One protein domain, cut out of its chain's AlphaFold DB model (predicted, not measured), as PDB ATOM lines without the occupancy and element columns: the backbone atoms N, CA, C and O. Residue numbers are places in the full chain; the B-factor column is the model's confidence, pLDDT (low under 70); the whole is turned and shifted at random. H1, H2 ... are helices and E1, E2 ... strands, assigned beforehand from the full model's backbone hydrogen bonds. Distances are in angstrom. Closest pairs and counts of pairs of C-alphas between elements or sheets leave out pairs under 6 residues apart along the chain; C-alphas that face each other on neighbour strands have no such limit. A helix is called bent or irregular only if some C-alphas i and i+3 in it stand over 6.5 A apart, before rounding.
ATOM      1  N   LEU A 136     173.309 162.195 115.814       91.38
ATOM      2  CA  LEU A 136     173.747 161.617 117.083       91.38
ATOM      3  C   LEU A 136     175.224 161.180 117.014       91.38
ATOM      4  O   LEU A 136     175.616 160.444 116.107       91.38
ATOM      5  N   ILE A 137     176.030 161.643 117.973       93.50
ATOM      6  CA  ILE A 137     177.465 161.332 118.106       93.50
ATOM      7  C   ILE A 137     177.716 160.386 119.276       93.50
ATOM      8  O   ILE A 137     178.473 159.423 119.152       93.50
ATOM      9  N   ALA A 138     177.082 160.659 120.414       91.69
ATOM     10  CA  ALA A 138     177.162 159.828 121.603       91.69
ATOM     11  C   ALA A 138     175.844 159.889 122.379       91.69
ATOM     12  O   ALA A 138     175.147 160.905 122.360       91.69
ATOM     13  N   THR A 139     175.533 158.800 123.076       91.38
ATOM     14  CA  THR A 139     174.409 158.701 124.011       91.38
ATOM     15  C   THR A 139     174.915 158.136 125.334       91.38
ATOM     16  O   THR A 139     175.812 157.287 125.349       91.38
ATOM     17  N   GLY A 140     174.399 158.657 126.440       88.19
ATOM     18  CA  GLY A 140     174.596 158.089 127.766       88.19
ATOM     19  C   GLY A 140     173.556 157.012 128.065       88.19
ATOM     20  O   GLY A 140     172.592 156.820 127.331       88.19
ATOM     21  N   THR A 141     173.717 156.326 129.190       87.31
ATOM     22  CA  THR A 141     172.697 155.394 129.695       87.31
ATOM     23  C   THR A 141     171.712 156.072 130.640       87.31
ATOM     24  O   THR A 141     170.655 155.516 130.933       87.31
ATOM     25  N   PHE A 142     172.023 157.288 131.097       83.88
ATOM     26  CA  PHE A 142     171.121 158.080 131.919       83.88
ATOM     27  C   PHE A 142     171.173 159.570 131.570       83.88
ATOM     28  O   PHE A 142     172.171 160.109 131.083       83.88
ATOM     29  N   ALA A 143     170.059 160.238 131.844       75.44
ATOM     30  CA  ALA A 143     169.981 161.678 132.030       75.44
ATOM     31  C   ALA A 143     169.300 161.962 133.367       75.44
ATOM     32  O   ALA A 143     168.828 161.042 134.035       75.44
ATOM     33  N   ARG A 144     169.197 163.246 133.725       68.31
ATOM     34  CA  ARG A 144     168.462 163.698 134.919       68.31
ATOM     35  C   ARG A 144     169.042 163.085 136.192       68.31
ATOM     36  O   ARG A 144     168.516 162.161 136.803       68.31
ATOM     37  N   TYR A 145     170.164 163.646 136.598       72.38
ATOM     38  CA  TYR A 145     170.753 163.433 137.911       72.38
ATOM     39  C   TYR A 145     169.840 164.066 138.968       72.38
ATOM     40  O   TYR A 145     169.581 165.267 138.946       72.38
ATOM     41  N   ALA A 146     169.336 163.255 139.897       59.78
ATOM     42  CA  ALA A 146     168.645 163.758 141.075       59.78
ATOM     43  C   ALA A 146     169.680 164.060 142.166       59.78
ATOM     44  O   ALA A 146     170.476 163.191 142.531       59.78
ATOM     45  N   LEU A 147     169.680 165.290 142.676       68.75
ATOM     46  CA  LEU A 147     170.370 165.630 143.917       68.75
ATOM     47  C   LEU A 147     169.369 165.567 145.072       68.75
ATOM     48  O   LEU A 147     168.229 166.011 144.932       68.75
ATOM     49  N   ASP A 148     169.809 165.048 146.220       65.38
ATOM     50  CA  ASP A 148     168.959 164.778 147.392       65.38
ATOM     51  C   ASP A 148     168.240 166.033 147.937       65.38
ATOM     52  O   ASP A 148     167.240 165.930 148.642       65.38
ATOM     53  N   SER A 149     168.723 167.229 147.587       58.66
ATOM     54  CA  SER A 149     168.209 168.535 148.018       58.66
ATOM     55  C   SER A 149     167.289 169.235 147.008       58.66
ATOM     56  O   SER A 149     166.925 170.391 147.221       58.66
ATOM     57  N   GLY A 150     166.930 168.587 145.893       62.28
ATOM     58  CA  GLY A 150     166.212 169.245 144.793       62.28
ATOM     59  C   GLY A 150     167.076 170.231 143.995       62.28
ATOM     60  O   GLY A 150     166.544 171.038 143.236       62.28
ATOM     61  N   GLY A 151     168.402 170.185 144.174       71.06
ATOM     62  CA  GLY A 151     169.358 170.947 143.374       71.06
ATOM     63  C   GLY A 151     169.628 170.335 142.001       71.06
ATOM     64  O   GLY A 151     169.194 169.223 141.695       71.06
ATOM     65  N   SER A 152     170.402 171.050 141.183       83.56
ATOM     66  CA  SER A 152     170.791 170.601 139.846       83.56
ATOM     67  C   SER A 152     172.269 170.864 139.589       83.56
ATOM     68  O   SER A 152     172.751 171.992 139.673       83.56
ATOM     69  N   ALA A 153     172.965 169.806 139.180       89.75
ATOM     70  CA  ALA A 153     174.350 169.844 138.740       89.75
ATOM     71  C   ALA A 153     174.521 170.219 137.249       89.75
ATOM     72  O   ALA A 153     175.599 169.992 136.707       89.75
ATOM     73  N   CYS A 154     173.507 170.778 136.567       89.44
ATOM     74  CA  CYS A 154     173.553 171.048 135.118       89.44
ATOM     75  C   CYS A 154     174.761 171.875 134.691       89.44
ATOM     76  O   CYS A 154     175.514 171.462 133.807       89.44
ATOM     77  N   SER A 155     174.997 172.995 135.370       89.38
ATOM     78  CA  SER A 155     176.144 173.865 135.120       89.38
ATOM     79  C   SER A 155     177.459 173.132 135.384       89.38
ATOM     80  O   SER A 155     178.371 173.173 134.565       89.38
ATOM     81  N   SER A 156     177.545 172.394 136.494       92.38
ATOM     82  CA  SER A 156     178.734 171.632 136.891       92.38
ATOM     83  C   SER A 156     179.106 170.549 135.880       92.38
ATOM     84  O   SER A 156     180.275 170.404 135.526       92.38
ATOM     85  N   ILE A 157     178.112 169.819 135.377       94.31
ATOM     86  CA  ILE A 157     178.285 168.807 134.334       94.31
ATOM     87  C   ILE A 157     178.717 169.461 133.026       94.31
ATOM     88  O   ILE A 157     179.640 168.966 132.387       94.31
ATOM     89  N   CYS A 158     178.112 170.590 132.648       93.25
ATOM     90  CA  CYS A 158     178.502 171.308 131.438       93.25
ATOM     91  C   CYS A 158     179.942 171.834 131.511       93.25
ATOM     92  O   CYS A 158     180.646 171.750 130.513       93.25
ATOM     93  N   VAL A 159     180.417 172.309 132.668       90.62
ATOM     94  CA  VAL A 159     181.820 172.745 132.839       90.62
ATOM     95  C   VAL A 159     182.793 171.564 132.728       90.62
ATOM     96  O   VAL A 159     183.810 171.663 132.043       90.62
ATOM     97  N   VAL A 160     182.476 170.421 133.347       93.75
ATOM     98  CA  VAL A 160     183.287 169.195 133.220       93.75
ATOM     99  C   VAL A 160     183.324 168.697 131.775       93.75
ATOM    100  O   VAL A 160     184.395 168.384 131.257       93.75
ATOM    101  N   ALA A 161     182.165 168.653 131.117       94.69
ATOM    102  CA  ALA A 161     182.047 168.238 129.727       94.69
ATOM    103  C   ALA A 161     182.768 169.208 128.781       94.69
ATOM    104  O   ALA A 161     183.447 168.757 127.866       94.69
ATOM    105  N   ALA A 162     182.696 170.521 129.029       91.62
ATOM    106  CA  ALA A 162     183.416 171.528 128.255       91.62
ATOM    107  C   ALA A 162     184.923 171.257 128.255       91.62
ATOM    108  O   ALA A 162     185.521 171.172 127.188       91.62
ATOM    109  N   ARG A 163     185.525 171.034 129.431       90.62
ATOM    110  CA  ARG A 163     186.939 170.645 129.533       90.62
ATOM    111  C   ARG A 163     187.243 169.370 128.756       90.62
ATOM    112  O   ARG A 163     188.183 169.349 127.969       90.62
ATOM    113  N   ASP A 164     186.489 168.302 129.004       93.38
ATOM    114  CA  ASP A 164     186.765 167.001 128.390       93.38
ATOM    115  C   ASP A 164     186.645 167.057 126.860       93.38
ATOM    116  O   ASP A 164     187.511 166.540 126.159       93.38
ATOM    117  N   PHE A 165     185.630 167.739 126.329       93.50
ATOM    118  CA  PHE A 165     185.438 167.880 124.888       93.50
ATOM    119  C   PHE A 165     186.491 168.760 124.231       93.50
ATOM    120  O   PHE A 165     186.985 168.396 123.169       93.50
ATOM    121  N   LEU A 166     186.870 169.868 124.865       88.00
ATOM    122  CA  LEU A 166     187.916 170.740 124.343       88.00
ATOM    123  C   LEU A 166     189.302 170.066 124.360       88.00
ATOM    124  O   LEU A 166     190.107 170.276 123.464       88.00
ATOM    125  N   LEU A 167     189.588 169.188 125.329       86.06
ATOM    126  CA  LEU A 167     190.848 168.427 125.354       86.06
ATOM    127  C   LEU A 167     190.889 167.277 124.330       86.06
ATOM    128  O   LEU A 167     191.954 166.704 124.068       86.06
ATOM    129  N   ARG A 168     189.744 166.889 123.760       84.88
ATOM    130  CA  ARG A 168     189.642 165.758 122.833       84.88
ATOM    131  C   ARG A 168     189.862 166.186 121.391       84.88
ATOM    132  O   ARG A 168     189.231 167.090 120.867       84.88
ATOM    133  N   LYS A 169     190.631 165.372 120.664       81.00
ATOM    134  CA  LYS A 169     190.748 165.489 119.198       81.00
ATOM    135  C   LYS A 169     189.482 165.066 118.451       81.00
ATOM    136  O   LYS A 169     189.282 165.470 117.312       81.00
ATOM    137  N   ARG A 170     188.673 164.183 119.044       84.62
ATOM    138  CA  ARG A 170     187.430 163.652 118.467       84.62
ATOM    139  C   ARG A 170     186.397 163.469 119.568       84.62
ATOM    140  O   ARG A 170     186.729 162.952 120.632       84.62
ATOM    141  N   LEU A 171     185.159 163.853 119.273       88.38
ATOM    142  CA  LEU A 171     184.035 163.716 120.200       88.38
ATOM    143  C   LEU A 171     183.281 162.386 120.035       88.38
ATOM    144  O   LEU A 171     182.560 161.973 120.943       88.38
ATOM    145  N   ASP A 172     183.487 161.685 118.914       85.06
ATOM    146  CA  ASP A 172     182.963 160.333 118.706       85.06
ATOM    147  C   ASP A 172     183.461 159.398 119.825       85.06
ATOM    148  O   ASP A 172     184.666 159.292 120.066       85.06
ATOM    149  N   GLY A 173     182.541 158.710 120.506       80.31
ATOM    150  CA  GLY A 173     182.879 157.801 121.609       80.31
ATOM    151  C   GLY A 173     183.136 158.488 122.956       80.31
ATOM    152  O   GLY A 173     183.741 157.886 123.844       80.31
ATOM    153  N   ALA A 174     182.701 159.738 123.134       88.38
ATOM    154  CA  ALA A 174     182.638 160.351 124.455       88.38
ATOM    155  C   ALA A 174     181.782 159.511 125.422       88.38
ATOM    156  O   ALA A 174     180.643 159.164 125.111       88.38
ATOM    157  N   ASN A 175     182.321 159.211 126.608       92.94
ATOM    158  CA  ASN A 175     181.571 158.523 127.654       92.94
ATOM    159  C   ASN A 175     180.764 159.547 128.461       92.94
ATOM    160  O   ASN A 175     181.256 160.092 129.450       92.94
ATOM    161  N   LEU A 176     179.538 159.834 128.010       94.19
ATOM    162  CA  LEU A 176     178.695 160.858 128.631       94.19
ATOM    163  C   LEU A 176     178.403 160.531 130.103       94.19
ATOM    164  O   LEU A 176     178.459 161.419 130.948       94.19
ATOM    165  N   ASP A 177     178.210 159.258 130.441       93.00
ATOM    166  CA  ASP A 177     177.912 158.813 131.806       93.00
ATOM    167  C   ASP A 177     179.008 159.183 132.814       93.00
ATOM    168  O   ASP A 177     178.709 159.588 133.942       93.00
ATOM    169  N   ASP A 178     180.278 159.079 132.414       93.81
ATOM    170  CA  ASP A 178     181.409 159.464 133.262       93.81
ATOM    171  C   ASP A 178     181.447 160.981 133.482       93.81
ATOM    172  O   ASP A 178     181.698 161.432 134.601       93.81
ATOM    173  N   LEU A 179     181.125 161.772 132.452       94.25
ATOM    174  CA  LEU A 179     181.031 163.232 132.556       94.25
ATOM    175  C   LEU A 179     179.891 163.653 133.484       94.25
ATOM    176  O   LEU A 179     180.083 164.519 134.342       94.25
ATOM    177  N   LEU A 180     178.725 163.007 133.365       93.12
ATOM    178  CA  LEU A 180     177.596 163.238 134.264       93.12
ATOM    179  C   LEU A 180     177.981 162.907 135.712       93.12
ATOM    180  O   LEU A 180     177.781 163.734 136.600       93.12
ATOM    181  N   ARG A 181     178.565 161.728 135.969       93.88
ATOM    182  CA  ARG A 181     178.984 161.320 137.324       93.88
ATOM    183  C   ARG A 181     180.015 162.274 137.911       93.88
ATOM    184  O   ARG A 181     179.875 162.677 139.064       93.88
ATOM    185  N   LEU A 182     181.027 162.647 137.133       94.44
ATOM    186  CA  LEU A 182     182.078 163.553 137.582       94.44
ATOM    187  C   LEU A 182     181.517 164.944 137.907       94.44
ATOM    188  O   LEU A 182     181.825 165.487 138.966       94.44
ATOM    189  N   GLY A 183     180.653 165.491 137.048       93.25
ATOM    190  CA  GLY A 183     179.993 166.775 137.291       93.25
ATOM    191  C   GLY A 183     179.096 166.766 138.530       93.25
ATOM    192  O   GLY A 183     179.155 167.699 139.329       93.25
ATOM    193  N   VAL A 184     178.318 165.697 138.738       92.56
ATOM    194  CA  VAL A 184     177.492 165.514 139.944       92.56
ATOM    195  C   VAL A 184     178.349 165.417 141.201       92.56
ATOM    196  O   VAL A 184     178.046 166.076 142.192       92.56
ATOM    197  N   ASN A 185     179.412 164.612 141.175       92.56
ATOM    198  CA  ASN A 185     180.285 164.427 142.333       92.56
ATOM    199  C   ASN A 185     180.955 165.744 142.730       92.56
ATOM    200  O   ASN A 185     180.846 166.147 143.884       92.56
ATOM    201  N   LYS A 186     181.526 166.478 141.765       91.62
ATOM    202  CA  LYS A 186     182.116 167.795 142.033       91.62
ATOM    203  C   LYS A 186     181.092 168.808 142.533       91.62
ATOM    204  O   LYS A 186     181.413 169.605 143.403       91.62
ATOM    205  N   HIS A 187     179.857 168.776 142.026       91.75
ATOM    206  CA  HIS A 187     178.788 169.637 142.536       91.75
ATOM    207  C   HIS A 187     178.444 169.321 143.998       91.75
ATOM    208  O   HIS A 187     178.238 170.232 144.787       91.75
ATOM    209  N   LYS A 188     178.418 168.043 144.393       90.31
ATOM    210  CA  LYS A 188     178.189 167.659 145.796       90.31
ATOM    211  C   LYS A 188     179.301 168.147 146.729       90.31
ATOM    212  O   LYS A 188     179.027 168.411 147.890       90.31
ATOM    213  N   GLU A 189     180.525 168.288 146.227       88.94
ATOM    214  CA  GLU A 189     181.670 168.811 146.984       88.94
ATOM    215  C   GLU A 189     181.632 170.337 147.194       88.94
ATOM    216  O   GLU A 189     182.474 170.859 147.925       88.94
ATOM    217  N   THR A 190     180.711 171.072 146.554       83.75
ATOM    218  CA  THR A 190     180.635 172.538 146.696       83.75
ATOM    219  C   THR A 190     179.734 173.034 147.813       83.75
ATOM    220  O   THR A 190     179.737 174.230 148.098       83.75
ATOM    221  N   ASP A 191     178.919 172.157 148.400       79.75
ATOM    222  CA  ASP A 191     177.832 172.526 149.314       79.75
ATOM    223  C   ASP A 191     176.861 173.595 148.746       79.75
ATOM    224  O   ASP A 191     176.081 174.198 149.490       79.75
ATOM    225  N   ILE A 192     176.860 173.841 147.425       78.75
ATOM    226  CA  ILE A 192     175.943 174.793 146.787       78.75
ATOM    227  C   ILE A 192     174.534 174.197 146.801       78.75
ATOM    228  O   ILE A 192     174.247 173.178 146.173       78.75
ATOM    229  N   ALA A 193     173.622 174.863 147.504       69.06
ATOM    230  CA  ALA A 193     172.213 174.502 147.486       69.06
ATOM    231  C   ALA A 193     171.556 175.004 146.189       69.06
ATOM    232  O   ALA A 193     171.364 176.206 146.014       69.06
ATOM    233  N   GLY A 194     171.161 174.092 145.296       78.19
ATOM    234  CA  GLY A 194     170.331 174.424 144.132       78.19
ATOM    235  C   GLY A 194     171.076 174.416 142.796       78.19
ATOM    236  O   GLY A 194     171.852 173.506 142.519       78.19
ATOM    237  N   HIS A 195     170.777 175.394 141.935       75.06
ATOM    238  CA  HIS A 195     171.476 175.597 140.662       75.06
ATOM    239  C   HIS A 195     172.721 176.444 140.902       75.06
ATOM    240  O   HIS A 195     172.601 177.612 141.269       75.06
ATOM    241  N   ALA A 196     173.898 175.872 140.659       77.00
ATOM    242  CA  ALA A 196     175.131 176.644 140.666       77.00
ATOM    243  C   ALA A 196     175.183 177.551 139.431       77.00
ATOM    244  O   ALA A 196     175.007 177.083 138.298       77.00
ATOM    245  N   MET A 197     175.452 178.836 139.645       78.62
ATOM    246  CA  MET A 197     175.894 179.715 138.569       78.62
ATOM    247  C   MET A 197     177.330 179.350 138.197       78.62
ATOM    248  O   MET A 197     178.062 178.728 138.972       78.62
ATOM    249  N   VAL A 198     177.768 179.754 137.008       76.00
ATOM    250  CA  VAL A 198     179.156 179.512 136.598       76.00
ATOM    251  C   VAL A 198     180.120 180.195 137.561       76.00
ATOM    252  O   VAL A 198     181.121 179.591 137.922       76.00
ATOM    253  N   ASP A 199     179.824 181.414 138.016       78.94
ATOM    254  CA  ASP A 199     180.668 182.126 138.985       78.94
ATOM    255  C   ASP A 199     180.882 181.328 140.283       78.94
ATOM    256  O   ASP A 199     181.991 181.319 140.833       78.94
ATOM    257  N   ASP A 200     179.847 180.612 140.736       81.88
ATOM    258  CA  ASP A 200     179.936 179.752 141.914       81.88
ATOM    259  C   ASP A 200     180.882 178.575 141.649       81.88
ATOM    260  O   ASP A 200     181.692 178.228 142.501       81.88
ATOM    261  N   ILE A 201     180.840 177.996 140.445       83.56
ATOM    262  CA  ILE A 201     181.739 176.909 140.026       83.56
ATOM    263  C   ILE A 201     183.174 177.423 139.877       83.56
ATOM    264  O   ILE A 201     184.109 176.794 140.370       83.56
ATOM    265  N   TRP A 202     183.351 178.575 139.225       80.88
ATOM    266  CA  TRP A 202     184.654 179.106 138.822       80.88
ATOM    267  C   TRP A 202     185.553 179.468 140.006       80.88
ATOM    268  O   TRP A 202     186.778 179.442 139.914       80.88
ATOM    269  N   SER A 203     184.932 179.843 141.121       79.62
ATOM    270  CA  SER A 203     185.621 180.226 142.350       79.62
ATOM    271  C   SER A 203     185.798 179.064 143.335       79.62
ATOM    272  O   SER A 203     186.483 179.229 144.348       79.62
ATOM    273  N   HIS A 204     185.223 177.889 143.051       85.75
ATOM    274  CA  HIS A 204     185.187 176.777 143.993       85.75
ATOM    275  C   HIS A 204     186.363 175.804 143.833       85.75
ATOM    276  O   HIS A 204     186.668 175.323 142.742       85.75
ATOM    277  N   VAL A 205     186.983 175.423 144.956       85.50
ATOM    278  CA  VAL A 205     188.173 174.549 144.985       85.50
ATOM    279  C   VAL A 205     187.932 173.157 144.385       85.50
ATOM    280  O   VAL A 205     188.825 172.605 143.751       85.50
ATOM    281  N   ALA A 206     186.716 172.617 144.515       87.75
ATOM    282  CA  ALA A 206     186.326 171.318 143.942       87.75
ATOM    283  C   ALA A 206     186.446 171.252 142.404       87.75
ATOM    284  O   ALA A 206     186.542 170.168 141.826       87.75
ATOM    285  N   PHE A 207     186.451 172.409 141.732       87.12
ATOM    286  CA  PHE A 207     186.592 172.518 140.280       87.12
ATOM    287  C   PHE A 207     187.964 173.042 139.845       87.12
ATOM    288  O   PHE A 207     188.172 173.234 138.651       87.12
ATOM    289  N   ALA A 208     188.908 173.263 140.764       83.56
ATOM    290  CA  ALA A 208     190.199 173.874 140.441       83.56
ATOM    291  C   ALA A 208     190.988 173.089 139.375       83.56
ATOM    292  O   ALA A 208     191.581 173.690 138.487       83.56
ATOM    293  N   ASP A 209     190.953 171.758 139.431       82.19
ATOM    294  CA  ASP A 209     191.547 170.852 138.438       82.19
ATOM    295  C   ASP A 209     190.859 170.923 137.068       82.19
ATOM    296  O   ASP A 209     191.508 170.760 136.041       82.19
ATOM    297  N   VAL A 210     189.547 171.171 137.043       82.75
ATOM    298  CA  VAL A 210     188.777 171.301 135.802       82.75
ATOM    299  C   VAL A 210     189.028 172.664 135.160       82.75
ATOM    300  O   VAL A 210     189.257 172.772 133.960       82.75
ATOM    301  N   ILE A 211     188.997 173.716 135.971       82.94
ATOM    302  CA  ILE A 211     189.127 175.099 135.519       82.94
ATOM    303  C   ILE A 211     190.570 175.428 135.127       82.94
ATOM    304  O   ILE A 211     190.769 176.287 134.279       82.94
ATOM    305  N   ALA A 212     191.573 174.741 135.682       78.12
ATOM    306  CA  ALA A 212     192.979 174.969 135.342       78.12
ATOM    307  C   ALA A 212     193.288 174.817 133.840       78.12
ATOM    308  O   ALA A 212     194.199 175.477 133.343       78.12
ATOM    309  N   ASP A 213     192.521 173.988 133.126       77.69
ATOM    310  CA  ASP A 213     192.683 173.764 131.684       77.69
ATOM    311  C   ASP A 213     191.797 174.690 130.827       77.69
ATOM    312  O   ASP A 213     191.902 174.712 129.597       77.69
ATOM    313  N   LEU A 214     190.913 175.463 131.466       76.50
ATOM    314  CA  LEU A 214     189.939 176.325 130.812       76.50
ATOM    315  C   LEU A 214     190.303 177.804 130.975       76.50
ATOM    316  O   LEU A 214     190.555 178.314 132.063       76.50
ATOM    317  N   GLU A 215     190.232 178.533 129.874       77.50
ATOM    318  CA  GLU A 215     190.232 179.985 129.853       77.50
ATOM    319  C   GLU A 215     188.779 180.469 129.797       77.50
ATOM    320  O   GLU A 215     188.031 180.140 128.871       77.50
ATOM    321  N   ARG A 216     188.351 181.261 130.788       69.44
ATOM    322  CA  ARG A 216     187.027 181.889 130.734       69.44
ATOM    323  C   ARG A 216     187.027 182.922 129.615       69.44
ATOM    324  O   ARG A 216     187.791 183.883 129.663       69.44
ATOM    325  N   GLY A 217     186.174 182.718 128.619       64.75
ATOM    326  CA  GLY A 217     185.998 183.655 127.521       64.75
ATOM    327  C   GLY A 217     185.287 184.935 127.960       64.75
ATOM    328  O   GLY A 217     184.826 185.083 129.096       64.75
ATOM    329  N   VAL A 218     185.173 185.874 127.021       57.41
ATOM    330  CA  VAL A 218     184.328 187.061 127.189       57.41
ATOM    331  C   VAL A 218     182.869 186.606 127.273       57.41
ATOM    332  O   VAL A 218     182.430 185.757 126.502       57.41
ATOM    333  N   VAL A 219     182.098 187.160 128.210       56.19
ATOM    334  CA  VAL A 219     180.643 186.948 128.266       56.19
ATOM    335  C   VAL A 219     180.028 187.615 127.033       56.19
ATOM    336  O   VAL A 219     179.896 188.838 127.014       56.19
ATOM    337  N   VAL A 220     179.710 186.840 125.988       51.91
ATOM    338  CA  VAL A 220     179.348 187.411 124.678       51.91
ATOM    339  C   VAL A 220     177.932 187.968 124.597       51.91
ATOM    340  O   VAL A 220     177.724 188.851 123.779       51.91
ATOM    341  N   GLN A 221     176.979 187.640 125.477       51.84
ATOM    342  CA  GLN A 221     175.779 188.485 125.586       51.84
ATOM    343  C   GLN A 221     174.982 188.280 126.875       51.84
ATOM    344  O   GLN A 221     174.699 187.167 127.310       51.84
ATOM    345  N   ARG A 222     174.584 189.404 127.477       51.88
ATOM    346  CA  ARG A 222     173.713 189.482 128.650       51.88
ATOM    347  C   ARG A 222     172.260 189.529 128.182       51.88
ATOM    348  O   ARG A 222     171.809 190.563 127.710       51.88
ATOM    349  N   VAL A 223     171.550 188.412 128.356       47.03
ATOM    350  CA  VAL A 223     170.117 188.223 128.072       47.03
ATOM    351  C   VAL A 223     169.786 188.142 126.579       47.03
ATOM    352  O   VAL A 223     169.470 189.148 125.951       47.03
ATOM    353  N   LEU A 224     169.765 186.923 126.021       48.31
ATOM    354  CA  LEU A 224     169.036 186.697 124.767       48.31
ATOM    355  C   LEU A 224     167.550 186.947 125.045       48.31
ATOM    356  O   LEU A 224     166.937 186.276 125.884       48.31
ATOM    357  N   THR A 225     166.993 187.971 124.400       48.38
ATOM    358  CA  THR A 225     165.567 188.276 124.497       48.38
ATOM    359  C   THR A 225     164.787 187.453 123.478       48.38
ATOM    360  O   THR A 225     165.334 186.945 122.498       48.38
ATOM    361  N   ARG A 226     163.470 187.341 123.689       49.75
ATOM    362  CA  ARG A 226     162.543 186.631 122.793       49.75
ATOM    363  C   ARG A 226     162.666 187.055 121.319       49.75
ATOM    364  O   ARG A 226     162.303 186.281 120.441       49.75
ATOM    365  N   THR A 227     163.125 188.278 121.057       49.97
ATOM    366  CA  THR A 227     163.231 188.871 119.719       49.97
ATOM    367  C   THR A 227     164.552 188.604 119.009       49.97
ATOM    368  O   THR A 227     164.574 188.683 117.785       49.97
ATOM    369  N   ASP A 228     165.622 188.269 119.732       57.22
ATOM    370  CA  ASP A 228     166.965 188.178 119.140       57.22
ATOM    371  C   ASP A 228     167.317 186.746 118.699       57.22
ATOM    372  O   ASP A 228     168.095 186.559 117.769       57.22
ATOM    373  N   GLY A 229     166.701 185.723 119.304       63.47
ATOM    374  CA  GLY A 229     166.995 184.313 119.013       63.47
ATOM    375  C   GLY A 229     168.375 183.852 119.509       63.47
ATOM    376  O   GLY A 229     169.104 184.623 120.129       63.47
ATOM    377  N   PHE A 230     168.749 182.584 119.277       72.06
ATOM    378  CA  PHE A 230     170.084 182.084 119.660       72.06
ATOM    379  C   PHE A 230     171.141 182.409 118.602       72.06
ATOM    380  O   PHE A 230     172.312 182.611 118.934       72.06
ATOM    381  N   LEU A 231     170.723 182.487 117.336       78.00
ATOM    382  CA  LEU A 231     171.604 182.659 116.184       78.00
ATOM    383  C   LEU A 231     172.579 183.848 116.292       78.00
ATOM    384  O   LEU A 231     173.770 183.614 116.079       78.00
ATOM    385  N   PRO A 232     172.177 185.087 116.652       73.62
ATOM    386  CA  PRO A 232     173.128 186.199 116.736       73.62
ATOM    387  C   PRO A 232     174.191 185.993 117.814       73.62
ATOM    388  O   PRO A 232     175.358 186.298 117.581       73.62
ATOM    389  N   GLY A 233     173.813 185.427 118.965       72.06
ATOM    390  CA  GLY A 233     174.752 185.124 120.046       72.06
ATOM    391  C   GLY A 233     175.766 184.062 119.624       72.06
ATOM    392  O   GLY A 233     176.969 184.257 119.774       72.06
ATOM    393  N   LEU A 234     175.297 182.968 119.014       77.25
ATOM    394  CA  LEU A 234     176.173 181.922 118.476       77.25
ATOM    395  C   LEU A 234     177.097 182.459 117.367       77.25
ATOM    396  O   LEU A 234     178.263 182.067 117.293       77.25
ATOM    397  N   GLN A 235     176.601 183.375 116.529       80.88
ATOM    398  CA  GLN A 235     177.377 183.994 115.456       80.88
ATOM    399  C   GLN A 235     178.477 184.896 116.022       80.88
ATOM    400  O   GLN A 235     179.625 184.755 115.620       80.88
ATOM    401  N   GLN A 236     178.175 185.728 117.023       76.81
ATOM    402  CA  GLN A 236     179.187 186.529 117.721       76.81
ATOM    403  C   GLN A 236     180.259 185.649 118.377       76.81
ATOM    404  O   GLN A 236     181.443 185.968 118.306       76.81
ATOM    405  N   CYS A 237     179.868 184.513 118.967       74.81
ATOM    406  CA  CYS A 237     180.824 183.562 119.537       74.81
ATOM    407  C   CYS A 237     181.774 183.012 118.464       74.81
ATOM    408  O   CYS A 237     182.981 182.914 118.685       74.81
ATOM    409  N   ARG A 238     181.235 182.668 117.288       80.31
ATOM    410  CA  ARG A 238     182.013 182.193 116.139       80.31
ATOM    411  C   ARG A 238     182.931 183.273 115.571       80.31
ATOM    412  O   ARG A 238     184.080 182.981 115.259       80.31
ATOM    413  N   ASP A 239     182.445 184.496 115.429       80.81
ATOM    414  CA  ASP A 239     183.229 185.594 114.867       80.81
ATOM    415  C   ASP A 239     184.384 185.956 115.811       80.81
ATOM    416  O   ASP A 239     185.534 186.009 115.378       80.81
ATOM    417  N   PHE A 240     184.117 186.029 117.121       75.06
ATOM    418  CA  PHE A 240     185.149 186.179 118.150       75.06
ATOM    419  C   PHE A 240     186.222 185.082 118.058       75.06
ATOM    420  O   PHE A 240     187.418 185.354 118.164       75.06
ATOM    421  N   MET A 241     185.814 183.832 117.832       76.25
ATOM    422  CA  MET A 241     186.733 182.708 117.642       76.25
ATOM    423  C   MET A 241     187.641 182.882 116.424       76.25
ATOM    424  O   MET A 241     188.858 182.704 116.529       76.25
ATOM    425  N   LEU A 242     187.057 183.256 115.284       78.75
ATOM    426  CA  LEU A 242     187.786 183.478 114.036       78.75
ATOM    427  C   LEU A 242     188.779 184.639 114.169       78.75
ATOM    428  O   LEU A 242     189.929 184.513 113.742       78.75
ATOM    429  N   GLU A 243     188.376 185.734 114.815       80.31
ATOM    430  CA  GLU A 243     189.236 186.890 115.093       80.31
ATOM    431  C   GLU A 243     190.433 186.523 115.980       80.31
ATOM    432  O   GLU A 243     191.551 186.988 115.749       80.31
ATOM    433  N   ASN A 244     190.225 185.628 116.950       73.88
ATOM    434  CA  ASN A 244     191.259 185.174 117.879       73.88
ATOM    435  C   ASN A 244     192.009 183.915 117.410       73.88
ATOM    436  O   ASN A 244     192.807 183.366 118.171       73.88
ATOM    437  N   LYS A 245     191.793 183.464 116.164       81.25
ATOM    438  CA  LYS A 245     192.431 182.271 115.566       81.25
ATOM    439  C   LYS A 245     192.286 181.003 116.413       81.25
ATOM    440  O   LYS A 245     193.177 180.156 116.431       81.25
ATOM    441  N   ARG A 246     191.171 180.877 117.123       74.31
ATOM    442  CA  ARG A 246     190.860 179.701 117.933       74.31
ATOM    443  C   ARG A 246     190.051 178.713 117.096       74.31
ATOM    444  O   ARG A 246     189.245 179.117 116.261       74.31
ATOM    445  N   THR A 247     190.259 177.420 117.324       75.50
ATOM    446  CA  THR A 247     189.609 176.344 116.549       75.50
ATOM    447  C   THR A 247     188.465 175.664 117.291       75.50
ATOM    448  O   THR A 247     187.637 175.009 116.659       75.50
ATOM    449  N   GLU A 248     188.415 175.799 118.619       85.50
ATOM    450  CA  GLU A 248     187.446 175.113 119.473       85.50
ATOM    451  C   GLU A 248     186.948 176.014 120.613       85.50
ATOM    452  O   GLU A 248     187.743 176.715 121.243       85.50
ATOM    453  N   ILE A 249     185.637 176.000 120.869       85.00
ATOM    454  CA  ILE A 249     185.003 176.754 121.960       85.00
ATOM    455  C   ILE A 249     183.837 175.991 122.562       85.00
ATOM    456  O   ILE A 249     183.062 175.358 121.849       85.00
ATOM    457  N   ALA A 250     183.689 176.113 123.876       87.81
ATOM    458  CA  ALA A 250     182.532 175.665 124.629       87.81
ATOM    459  C   ALA A 250     181.675 176.869 125.042       87.81
ATOM    460  O   ALA A 250     182.185 177.876 125.526       87.81
ATOM    461  N   ILE A 251     180.360 176.762 124.884       85.75
ATOM    462  CA  ILE A 251     179.385 177.792 125.237       85.75
ATOM    463  C   ILE A 251     178.344 177.154 126.151       85.75
ATOM    464  O   ILE A 251     177.603 176.265 125.732       85.75
ATOM    465  N   LEU A 252     178.270 177.604 127.397       85.75
ATOM    466  CA  LEU A 252     177.207 177.224 128.317       85.75
ATOM    467  C   LEU A 252     176.006 178.132 128.070       85.75
ATOM    468  O   LEU A 252     176.105 179.352 128.182       85.75
ATOM    469  N   LEU A 253     174.866 177.528 127.753       80.19
ATOM    470  CA  LEU A 253     173.580 178.196 127.606       80.19
ATOM    471  C   LEU A 253     172.701 177.828 128.799       80.19
ATOM    472  O   LEU A 253     172.297 176.674 128.938       80.19
ATOM    473  N   THR A 254     172.396 178.809 129.643       75.44
ATOM    474  CA  THR A 254     171.598 178.627 130.859       75.44
ATOM    475  C   THR A 254     170.232 179.294 130.714       75.44
ATOM    476  O   THR A 254     170.131 180.508 130.517       75.44
ATOM    477  N   LYS A 255     169.164 178.503 130.861       71.31
ATOM    478  CA  LYS A 255     167.760 178.940 130.910       71.31
ATOM    479  C   LYS A 255     167.147 178.473 132.225       71.31
ATOM    480  O   LYS A 255     167.092 177.275 132.443       71.31
ATOM    481  N   SER A 256     166.673 179.398 133.067       64.12
ATOM    482  CA  SER A 256     165.889 179.167 134.303       64.12
ATOM    483  C   SER A 256     165.830 177.708 134.808       64.12
ATOM    484  O   SER A 256     164.805 177.042 134.669       64.12
ATOM    485  N   GLY A 257     166.919 177.232 135.419       70.69
ATOM    486  CA  GLY A 257     167.003 175.889 136.008       70.69
ATOM    487  C   GLY A 257     167.655 174.814 135.127       70.69
ATOM    488  O   GLY A 257     167.790 173.669 135.542       70.69
ATOM    489  N   GLU A 258     168.106 175.142 133.924       78.25
ATOM    490  CA  GLU A 258     168.755 174.186 133.029       78.25
ATOM    491  C   GLU A 258     169.940 174.823 132.324       78.25
ATOM    492  O   GLU A 258     169.891 175.983 131.908       78.25
ATOM    493  N   THR A 259     171.000 174.039 132.163       85.00
ATOM    494  CA  THR A 259     172.199 174.441 131.434       85.00
ATOM    495  C   THR A 259     172.513 173.381 130.397       85.00
ATOM    496  O   THR A 259     172.567 172.190 130.705       85.00
ATOM    497  N   THR A 260     172.706 173.831 129.164       88.50
ATOM    498  CA  THR A 260     173.117 173.010 128.026       88.50
ATOM    499  C   THR A 260     174.455 173.521 127.517       88.50
ATOM    500  O   THR A 260     174.754 174.710 127.623       88.50
ATOM    501  N   LEU A 261     175.269 172.628 126.965       91.62
ATOM    502  CA  LEU A 261     176.577 172.968 126.426       91.62
ATOM    503  C   LEU A 261     176.546 172.896 124.897       91.62
ATOM    504  O   LEU A 261     176.258 171.842 124.334       91.62
ATOM    505  N   CYS A 262     176.893 173.992 124.233       91.38
ATOM    506  CA  CYS A 262     177.218 174.010 122.810       91.38
ATOM    507  C   CYS A 262     178.738 173.975 122.637       91.38
ATOM    508  O   CYS A 262     179.445 174.688 123.341       91.38
ATOM    509  N   ILE A 263     179.251 173.196 121.690       91.56
ATOM    510  CA  ILE A 263     180.678 173.182 121.351       91.56
ATOM    511  C   ILE A 263     180.838 173.448 119.857       91.56
ATOM    512  O   ILE A 263     180.228 172.757 119.045       91.56
ATOM    513  N   LEU A 264     181.677 174.405 119.481       89.06
ATOM    514  CA  LEU A 264     182.211 174.469 118.122       89.06
ATOM    515  C   LEU A 264     183.535 173.709 118.130       89.06
ATOM    516  O   LEU A 264     184.450 174.084 118.857       89.06
ATOM    517  N   HIS A 265     183.616 172.624 117.365       87.69
ATOM    518  CA  HIS A 265     184.767 171.721 117.321       87.69
ATOM    519  C   HIS A 265     185.033 171.315 115.875       87.69
ATOM    520  O   HIS A 265     184.139 170.774 115.223       87.69
ATOM    521  N   ASN A 266     186.235 171.595 115.359       84.06
ATOM    522  CA  ASN A 266     186.607 171.336 113.959       84.06
ATOM    523  C   ASN A 266     185.541 171.819 112.955       84.06
ATOM    524  O   ASN A 266     185.040 171.031 112.152       84.06
ATOM    525  N   ASP A 267     185.128 173.085 113.063       84.19
ATOM    526  CA  ASP A 267     184.084 173.725 112.239       84.19
ATOM    527  C   ASP A 267     182.672 173.114 112.333       84.19
ATOM    528  O   ASP A 267     181.759 173.552 111.633       84.19
ATOM    529  N   ASN A 268     182.457 172.139 113.218       89.94
ATOM    530  CA  ASN A 268     181.157 171.523 113.447       89.94
ATOM    531  C   ASN A 268     180.579 171.972 114.786       89.94
ATOM    532  O   ASN A 268     181.269 172.010 115.809       89.94
ATOM    533  N   TRP A 269     179.283 172.262 114.790       92.81
ATOM    534  CA  TRP A 269     178.561 172.582 116.010       92.81
ATOM    535  C   TRP A 269     178.086 171.307 116.685       92.81
ATOM    536  O   TRP A 269     177.593 170.390 116.033       92.81
ATOM    537  N   HIS A 270     178.207 171.257 118.000       94.56
ATOM    538  CA  HIS A 270     177.752 170.155 118.823       94.56
ATOM    539  C   HIS A 270     176.882 170.689 119.949       94.56
ATOM    540  O   HIS A 270     177.138 171.773 120.472       94.56
ATOM    541  N   LEU A 271     175.873 169.916 120.332       93.69
ATOM    542  CA  LEU A 271     174.994 170.210 121.453       93.69
ATOM    543  C   LEU A 271     174.991 169.024 122.400       93.69
ATOM    544  O   LEU A 271     174.637 167.913 122.005       93.69
ATOM    545  N   PHE A 272     175.380 169.275 123.641       93.88
ATOM    546  CA  PHE A 272     175.338 168.306 124.716       93.88
ATOM    547  C   PHE A 272     174.164 168.597 125.645       93.88
ATOM    548  O   PHE A 272     174.147 169.607 126.352       93.88
ATOM    549  N   ASP A 273     173.196 167.683 125.659       90.44
ATOM    550  CA  ASP A 273     172.024 167.721 126.522       90.44
ATOM    551  C   ASP A 273     172.153 166.726 127.678       90.44
ATOM    552  O   ASP A 273     171.974 165.519 127.511       90.44
ATOM    553  N   SER A 274     172.414 167.246 128.878       90.69
ATOM    554  CA  SER A 274     172.505 166.438 130.101       90.69
ATOM    555  C   SER A 274     171.139 166.073 130.714       90.69
ATOM    556  O   SER A 274     171.071 165.226 131.608       90.69
ATOM    557  N   HIS A 275     170.046 166.692 130.249       85.38
ATOM    558  CA  HIS A 275     168.694 166.505 130.791       85.38
ATOM    559  C   HIS A 275     167.861 165.472 130.020       85.38
ATOM    560  O   HIS A 275     166.803 165.056 130.511       85.38
ATOM    561  N   GLY A 276     168.330 165.046 128.842       82.69
ATOM    562  CA  GLY A 276     167.621 164.102 127.980       82.69
ATOM    563  C   GLY A 276     166.233 164.605 127.614       82.69
ATOM    564  O   GLY A 276     165.236 163.910 127.801       82.69
ATOM    565  N   GLN A 277     166.152 165.870 127.214       77.25
ATOM    566  CA  GLN A 277     164.914 166.496 126.762       77.25
ATOM    567  C   GLN A 277     164.699 166.317 125.265       77.25
ATOM    568  O   GLN A 277     163.550 166.266 124.836       77.25
ATOM    569  N   PHE A 278     165.779 166.193 124.489       73.56
ATOM    570  CA  PHE A 278     165.678 165.949 123.049       73.56
ATOM    571  C   PHE A 278     165.149 164.565 122.695       73.56
ATOM    572  O   PHE A 278     164.538 164.400 121.647       73.56
ATOM    573  N   ASP A 279     165.352 163.582 123.567       71.69
ATOM    574  CA  ASP A 279     164.795 162.249 123.398       71.69
ATOM    575  C   ASP A 279     163.756 161.994 124.488       71.69
ATOM    576  O   ASP A 279     164.062 161.597 125.617       71.69
ATOM    577  N   GLN A 280     162.496 162.259 124.138       67.56
ATOM    578  CA  GLN A 280     161.364 162.055 125.037       67.56
ATOM    579  C   GLN A 280     161.135 160.573 125.373       67.56
ATOM    580  O   GLN A 280     160.523 160.284 126.408       67.56
ATOM    581  N   GLN A 281     161.630 159.653 124.538       68.12
ATOM    582  CA  GLN A 281     161.435 158.217 124.697       68.12
ATOM    583  C   GLN A 281     162.455 157.619 125.662       68.12
ATOM    584  O   GLN A 281     162.069 157.010 126.661       68.12
ATOM    585  N   THR A 282     163.751 157.813 125.405       66.62
ATOM    586  CA  THR A 282     164.804 157.204 126.230       66.62
ATOM    587  C   THR A 282     165.184 158.066 127.426       66.62
ATOM    588  O   THR A 282     165.655 157.532 128.431       66.62
ATOM    589  N   LYS A 283     164.954 159.388 127.356       79.31
ATOM    590  CA  LYS A 283     165.354 160.360 128.389       79.31
ATOM    591  C   LYS A 283     166.820 160.180 128.801       79.31
ATOM    592  O   LYS A 283     167.148 160.257 129.985       79.31
ATOM    593  N   THR A 284     167.688 159.908 127.830       87.00
ATOM    594  CA  THR A 284     169.136 159.736 128.015       87.00
ATOM    595  C   THR A 284     169.891 161.013 127.673       87.00
ATOM    596  O   THR A 284     169.358 161.910 127.024       87.00
ATOM    597  N   SER A 285     171.115 161.151 128.186       90.62
ATOM    598  CA  SER A 285     171.963 162.286 127.829       90.62
ATOM    599  C   SER A 285     172.499 162.092 126.416       90.62
ATOM    600  O   SER A 285     172.819 160.974 126.018       90.62
ATOM    601  N   LEU A 286     172.584 163.174 125.644       92.06
ATOM    602  CA  LEU A 286     172.905 163.096 124.220       92.06
ATOM    603  C   LEU A 286     173.947 164.131 123.832       92.06
ATOM    604  O   LEU A 286     173.927 165.261 124.318       92.06
ATOM    605  N   LEU A 287     174.809 163.746 122.897       93.94
ATOM    606  CA  LEU A 287     175.680 164.646 122.160       93.94
ATOM    607  C   LEU A 287     175.318 164.555 120.678       93.94
ATOM    608  O   LEU A 287     175.516 163.514 120.048       93.94
ATOM    609  N   CYS A 288     174.806 165.649 120.125       93.75
ATOM    610  CA  CYS A 288     174.405 165.745 118.723       93.75
ATOM    611  C   CYS A 288     175.324 166.709 117.975       93.75
ATOM    612  O   CYS A 288     175.740 167.720 118.535       93.75
ATOM    613  N   ARG A 289     175.607 166.418 116.706       94.81
ATOM    614  CA  ARG A 289     176.344 167.283 115.783       94.81
ATOM    615  C   ARG A 289     175.398 167.924 114.776       94.81
ATOM    616  O   ARG A 289     174.498 167.269 114.254       94.81
ATOM    617  N   PHE A 290     175.682 169.173 114.450       93.62
ATOM    618  CA  PHE A 290     174.976 170.002 113.489       93.62
ATOM    619  C   PHE A 290     175.975 170.489 112.448       93.62
ATOM    620  O   PHE A 290     177.077 170.933 112.786       93.62
ATOM    621  N   ASP A 291     175.590 170.411 111.177       89.56
ATOM    622  CA  ASP A 291     176.487 170.754 110.073       89.56
ATOM    623  C   ASP A 291     176.645 172.279 109.930       89.56
ATOM    624  O   ASP A 291     177.553 172.764 109.259       89.56
ATOM    625  N   ASN A 292     175.756 173.061 110.551       88.25
ATOM    626  CA  ASN A 292     175.848 174.515 110.593       88.25
ATOM    627  C   ASN A 292     175.119 175.115 111.807       88.25
ATOM    628  O   ASN A 292     174.318 174.470 112.482       88.25
ATOM    629  N   ILE A 293     175.396 176.398 112.049       85.12
ATOM    630  CA  ILE A 293     174.852 177.175 113.169       85.12
ATOM    631  C   ILE A 293     173.325 177.350 113.106       85.12
ATOM    632  O   ILE A 293     172.687 177.473 114.144       85.12
ATOM    633  N   ILE A 294     172.731 177.331 111.906       87.38
ATOM    634  CA  ILE A 294     171.283 177.504 111.711       87.38
ATOM    635  C   ILE A 294     170.543 176.258 112.204       87.38
ATOM    636  O   ILE A 294     169.546 176.374 112.905       87.38
ATOM    637  N   GLN A 295     171.051 175.060 111.894       89.44
ATOM    638  CA  GLN A 295     170.489 173.811 112.419       89.44
ATOM    639  C   GLN A 295     170.588 173.742 113.949       89.44
ATOM    640  O   GLN A 295     169.634 173.327 114.602       89.44
ATOM    641  N   LEU A 296     171.714 174.187 114.523       88.75
ATOM    642  CA  LEU A 296     171.873 174.279 115.976       88.75
ATOM    643  C   LEU A 296     170.863 175.260 116.596       88.75
ATOM    644  O   LEU A 296     170.244 174.937 117.607       88.75
ATOM    645  N   ASP A 297     170.694 176.446 116.005       84.94
ATOM    646  CA  ASP A 297     169.714 177.441 116.458       84.94
ATOM    647  C   ASP A 297     168.294 176.862 116.434       84.94
ATOM    648  O   ASP A 297     167.625 176.893 117.460       84.94
ATOM    649  N   LEU A 298     167.867 176.231 115.336       84.06
ATOM    650  CA  LEU A 298     166.552 175.579 115.254       84.06
ATOM    651  C   LEU A 298     166.356 174.517 116.349       84.06
ATOM    652  O   LEU A 298     165.319 174.512 117.012       84.06
ATOM    653  N   ALA A 299     167.365 173.681 116.604       86.62
ATOM    654  CA  ALA A 299     167.321 172.684 117.674       86.62
ATOM    655  C   ALA A 299     167.195 173.322 119.070       86.62
ATOM    656  O   ALA A 299     166.453 172.840 119.927       86.62
ATOM    657  N   LEU A 300     167.900 174.430 119.312       82.56
ATOM    658  CA  LEU A 300     167.795 175.187 120.560       82.56
ATOM    659  C   LEU A 300     166.426 175.855 120.712       82.56
ATOM    660  O   LEU A 300     165.901 175.889 121.821       82.56
ATOM    661  N   GLN A 301     165.835 176.359 119.628       78.69
ATOM    662  CA  GLN A 301     164.492 176.944 119.633       78.69
ATOM    663  C   GLN A 301     163.408 175.899 119.902       78.69
ATOM    664  O   GLN A 301     162.448 176.193 120.611       78.69
ATOM    665  N   GLU A 302     163.572 174.687 119.375       80.62
ATOM    666  CA  GLU A 302     162.682 173.561 119.658       80.62
ATOM    667  C   GLU A 302     162.785 173.121 121.123       80.62
ATOM    668  O   GLU A 302     161.764 172.972 121.793       80.62
ATOM    669  N   LYS A 303     164.010 172.996 121.655       77.38
ATOM    670  CA  LYS A 303     164.234 172.690 123.080       77.38
ATOM    671  C   LYS A 303     163.697 173.783 123.997       77.38
ATOM    672  O   LYS A 303     163.151 173.515 125.064       77.38
ATOM    673  N   TYR A 304     163.898 175.034 123.599       74.50
ATOM    674  CA  TYR A 304     163.586 176.211 124.389       74.50
ATOM    675  C   TYR A 304     162.602 177.110 123.642       74.50
ATOM    676  O   TYR A 304     162.977 178.213 123.229       74.50
ATOM    677  N   PRO A 305     161.327 176.694 123.525       66.75
ATOM    678  CA  PRO A 305     160.334 177.468 122.805       66.75
ATOM    679  C   PRO A 305     160.206 178.865 123.411       66.75
ATOM    680  O   PRO A 305     160.150 179.058 124.632       66.75
ATOM    681  N   PHE A 306     160.146 179.863 122.529       56.97
ATOM    682  CA  PHE A 306     160.223 181.281 122.885       56.97
ATOM    683  C   PHE A 306     159.095 181.812 123.779       56.97
ATOM    684  O   PHE A 306     159.136 182.959 124.226       56.97
ATOM    685  N   GLN A 307     158.077 180.993 124.028       51.03
ATOM    686  CA  GLN A 307     156.923 181.344 124.844       51.03
ATOM    687  C   GLN A 307     157.250 181.377 126.350       51.03
ATOM    688  O   GLN A 307     156.542 182.057 127.088       51.03
ATOM    689  N   ASP A 308     158.371 180.780 126.774       48.53
ATOM    690  CA  ASP A 308     158.759 180.664 128.190       48.53
ATOM    691  C   ASP A 308     159.840 181.662 128.656       48.53
ATOM    692  O   ASP A 308     160.285 181.607 129.804       48.53
ATOM    693  N   PHE A 309     160.301 182.590 127.808       47.12
ATOM    694  CA  PHE A 309     161.328 183.574 128.196       47.12
ATOM    695  C   PHE A 309     160.733 184.757 128.975       47.12
ATOM    696  O   PHE A 309     160.719 185.894 128.506       47.12
ATOM    697  N   GLY A 310     160.231 184.489 130.182       38.00
ATOM    698  CA  GLY A 310     159.938 185.519 131.190       38.00
ATOM    699  C   GLY A 310     161.173 185.950 131.997       38.00
ATOM    700  O   GLY A 310     161.136 186.965 132.687       38.00
ATOM    701  N   VAL A 311     162.270 185.190 131.903       40.84
ATOM    702  CA  VAL A 311     163.533 185.403 132.623       40.84
ATOM    703  C   VAL A 311     164.673 185.126 131.638       40.84
ATOM    704  O   VAL A 311     164.645 184.117 130.936       40.84
ATOM    705  N   GLY A 312     165.616 186.059 131.517       43.16
ATOM    706  CA  GLY A 312     166.628 186.074 130.458       43.16
ATOM    707  C   GLY A 312     167.493 184.815 130.364       43.16
ATOM    708  O   GLY A 312     167.831 184.211 131.380       43.16
ATOM    709  N   LEU A 313     167.879 184.442 129.141       43.88
ATOM    710  CA  LEU A 313     168.875 183.400 128.898       43.88
ATOM    711  C   LEU A 313     170.281 183.965 129.148       43.88
ATOM    712  O   LEU A 313     170.621 185.025 128.617       43.88
ATOM    713  N   GLN A 314     171.096 183.267 129.935       51.12
ATOM    714  CA  GLN A 314     172.502 183.613 130.144       51.12
ATOM    715  C   GLN A 314     173.378 182.705 129.280       51.12
ATOM    716  O   GLN A 314     173.217 181.486 129.315       51.12
ATOM    717  N   SER A 315     174.293 183.289 128.507       45.44
ATOM    718  CA  SER A 315     175.312 182.554 127.756       45.44
ATOM    719  C   SER A 315     176.708 182.898 128.274       45.44
ATOM    720  O   SER A 315     177.054 184.068 128.450       45.44
ATOM    721  N   GLU A 316     177.521 181.875 128.526       52.28
ATOM    722  CA  GLU A 316     178.919 182.021 128.939       52.28
ATOM    723  C   GLU A 316     179.840 181.187 128.046       52.28
ATOM    724  O   GLU A 316     179.514 180.058 127.695       52.28
ATOM    725  N   MET A 317     180.991 181.745 127.668       45.00
ATOM    726  CA  MET A 317     181.962 181.123 126.761       45.00
ATOM    727  C   MET A 317     183.220 180.662 127.494       45.00
ATOM    728  O   MET A 317     183.709 181.352 128.389       45.00
ATOM    729  N   TYR A 318     183.796 179.548 127.045       43.72
ATOM    730  CA  TYR A 318     185.049 178.984 127.546       43.72
ATOM    731  C   TYR A 318     185.915 178.497 126.394       43.72
ATOM    732  O   TYR A 318     185.447 177.787 125.504       43.72
ATOM    733  N   ASN A 319     187.195 178.830 126.470       37.94
ATOM    734  CA  ASN A 319     188.234 178.374 125.558       37.94
ATOM    735  C   ASN A 319     189.213 177.466 126.310       37.94
ATOM    736  O   ASN A 319     189.227 177.448 127.539       37.94
ATOM    737  N   MET A 320     190.056 176.724 125.592       35.69
ATOM    738  CA  MET A 320     191.211 176.092 126.234       35.69
ATOM    739  C   MET A 320     192.295 177.113 126.531       35.69
ATOM    740  O   MET A 320     192.589 177.983 125.705       35.69
ATOM    741  N   TYR A 321     192.960 176.932 127.670       35.34
ATOM    742  CA  TYR A 321     194.211 177.620 127.928       35.34
ATOM    743  C   TYR A 321     195.291 177.067 126.985       35.34
ATOM    744  O   TYR A 321     195.814 175.970 127.181       35.34
TER     745      TYR A 321
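This is residues 136 to 321 of the 428 residues of the protein "Hypothetical protein" of Cyclophora tenuis (UniProt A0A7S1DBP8). A strongly twisted antiparallel sheet runs through the middle with helices over both faces: H1 packs on one face and H2 and H4 pack on H1, while H5 and H6 lie over the opposite face. The sheet's order is E1 E7 E6 E5 E4 E8 E2, and E4 E5 E6 E7 form a meander, each strand the antiparallel neighbour of the one before. The printed part has 186 residues, with six named helices and eight named strands in the order E1 H1 H2 H3 H4 E2 E3 H5 E4 E5 E6 E7 H6 E8, a mixed class. It is compact and rounded, with a radius of gyration of the C-alphas of 15.2 A and spans of 39 by 37 by 32 A.

Three hairpins follow one another, with N and O within hydrogen-bond range: E4, residues 248 to 255, with E5, residues 258 to 265 (N 251 and O 262, 2.7 A); E5 with E6, residues 268 to 273 (N 270 and O 263, 2.7 A); and E6 with E7, residues 286 to 290 (N 271 and O 288, 2.8 A). Edge strand E1, residues 136 to 139, is antiparallel to E7, with N 137 and O 287 2.8 A apart. E8, residues 313 to 320, pairs with E4 over 314 to 318, N 252 and O 316 being 2.8 A apart, and with edge strand E2, residues 214 to 216, over 318 to 320, N 215 and O 319 being 2.8 A apart. E3, residues 221 to 224, is in no sheet and meets E8 only at a point. H1, residues 154 to 167, is on the sheet; its closest C-alphas to E5 are those of Cys 154 and Thr 259, 5.2 A. With residues 156 to 161 alone it touches H2, residues 176 to 188, at a steep tilt of 52 degrees, opposite ways, closest at the C-alphas of Ile 157 and Gly 183, 4.0 A. H3, residues 198 to 202, only just touches H1, with 3 pairs of C-alphas within 8 A, the closest Ser 155 and Val 198, 6.6 A. H4, residues 205 to 211, is irregular, C-alphas 206 and 209 being 7.6 A apart; it touches H1, closest at the C-alphas of Val 160 and Val 210, 6.4 A. On the opposite face from H1, H5, residues 231 to 243, has a height over the sheet of 9.6 A. H6, residues 293 to 303, on the same face as H5, lies over E6 at 9.4 A and runs along it, at 3 degrees on the local plane. H5 touches H6 with residues 231 to 235 alone, closest at the C-alphas of Leu 231 and Asp 297, 5.6 A. Every O i to N i+4 pair is within hydrogen-bond range in H1, H2, H3, H5 and H6; H4 has 1 of 3, and 2 of 4 O i to N i+3 pairs.

E1 begins at C-alpha 136 (173.747, 161.617, 117.083), and E8, 23.7 A long, ends at C-alpha 320 (191.211, 176.092, 126.234). E4 is 23.1 A long, E5 22.6 A, H1 20.0 A, H2 18.5 A and H5 18.2 A.

The C-alphas farthest apart, of Asp 148 and Glu 243, are 44.1 A apart. The printed part has no cut; the links E1 to H1 and E6 to E7 are long. Mean pLDDT of the printed part is 77.9; 42 residues are under 70, among them 216 to 229 and 305 to 321.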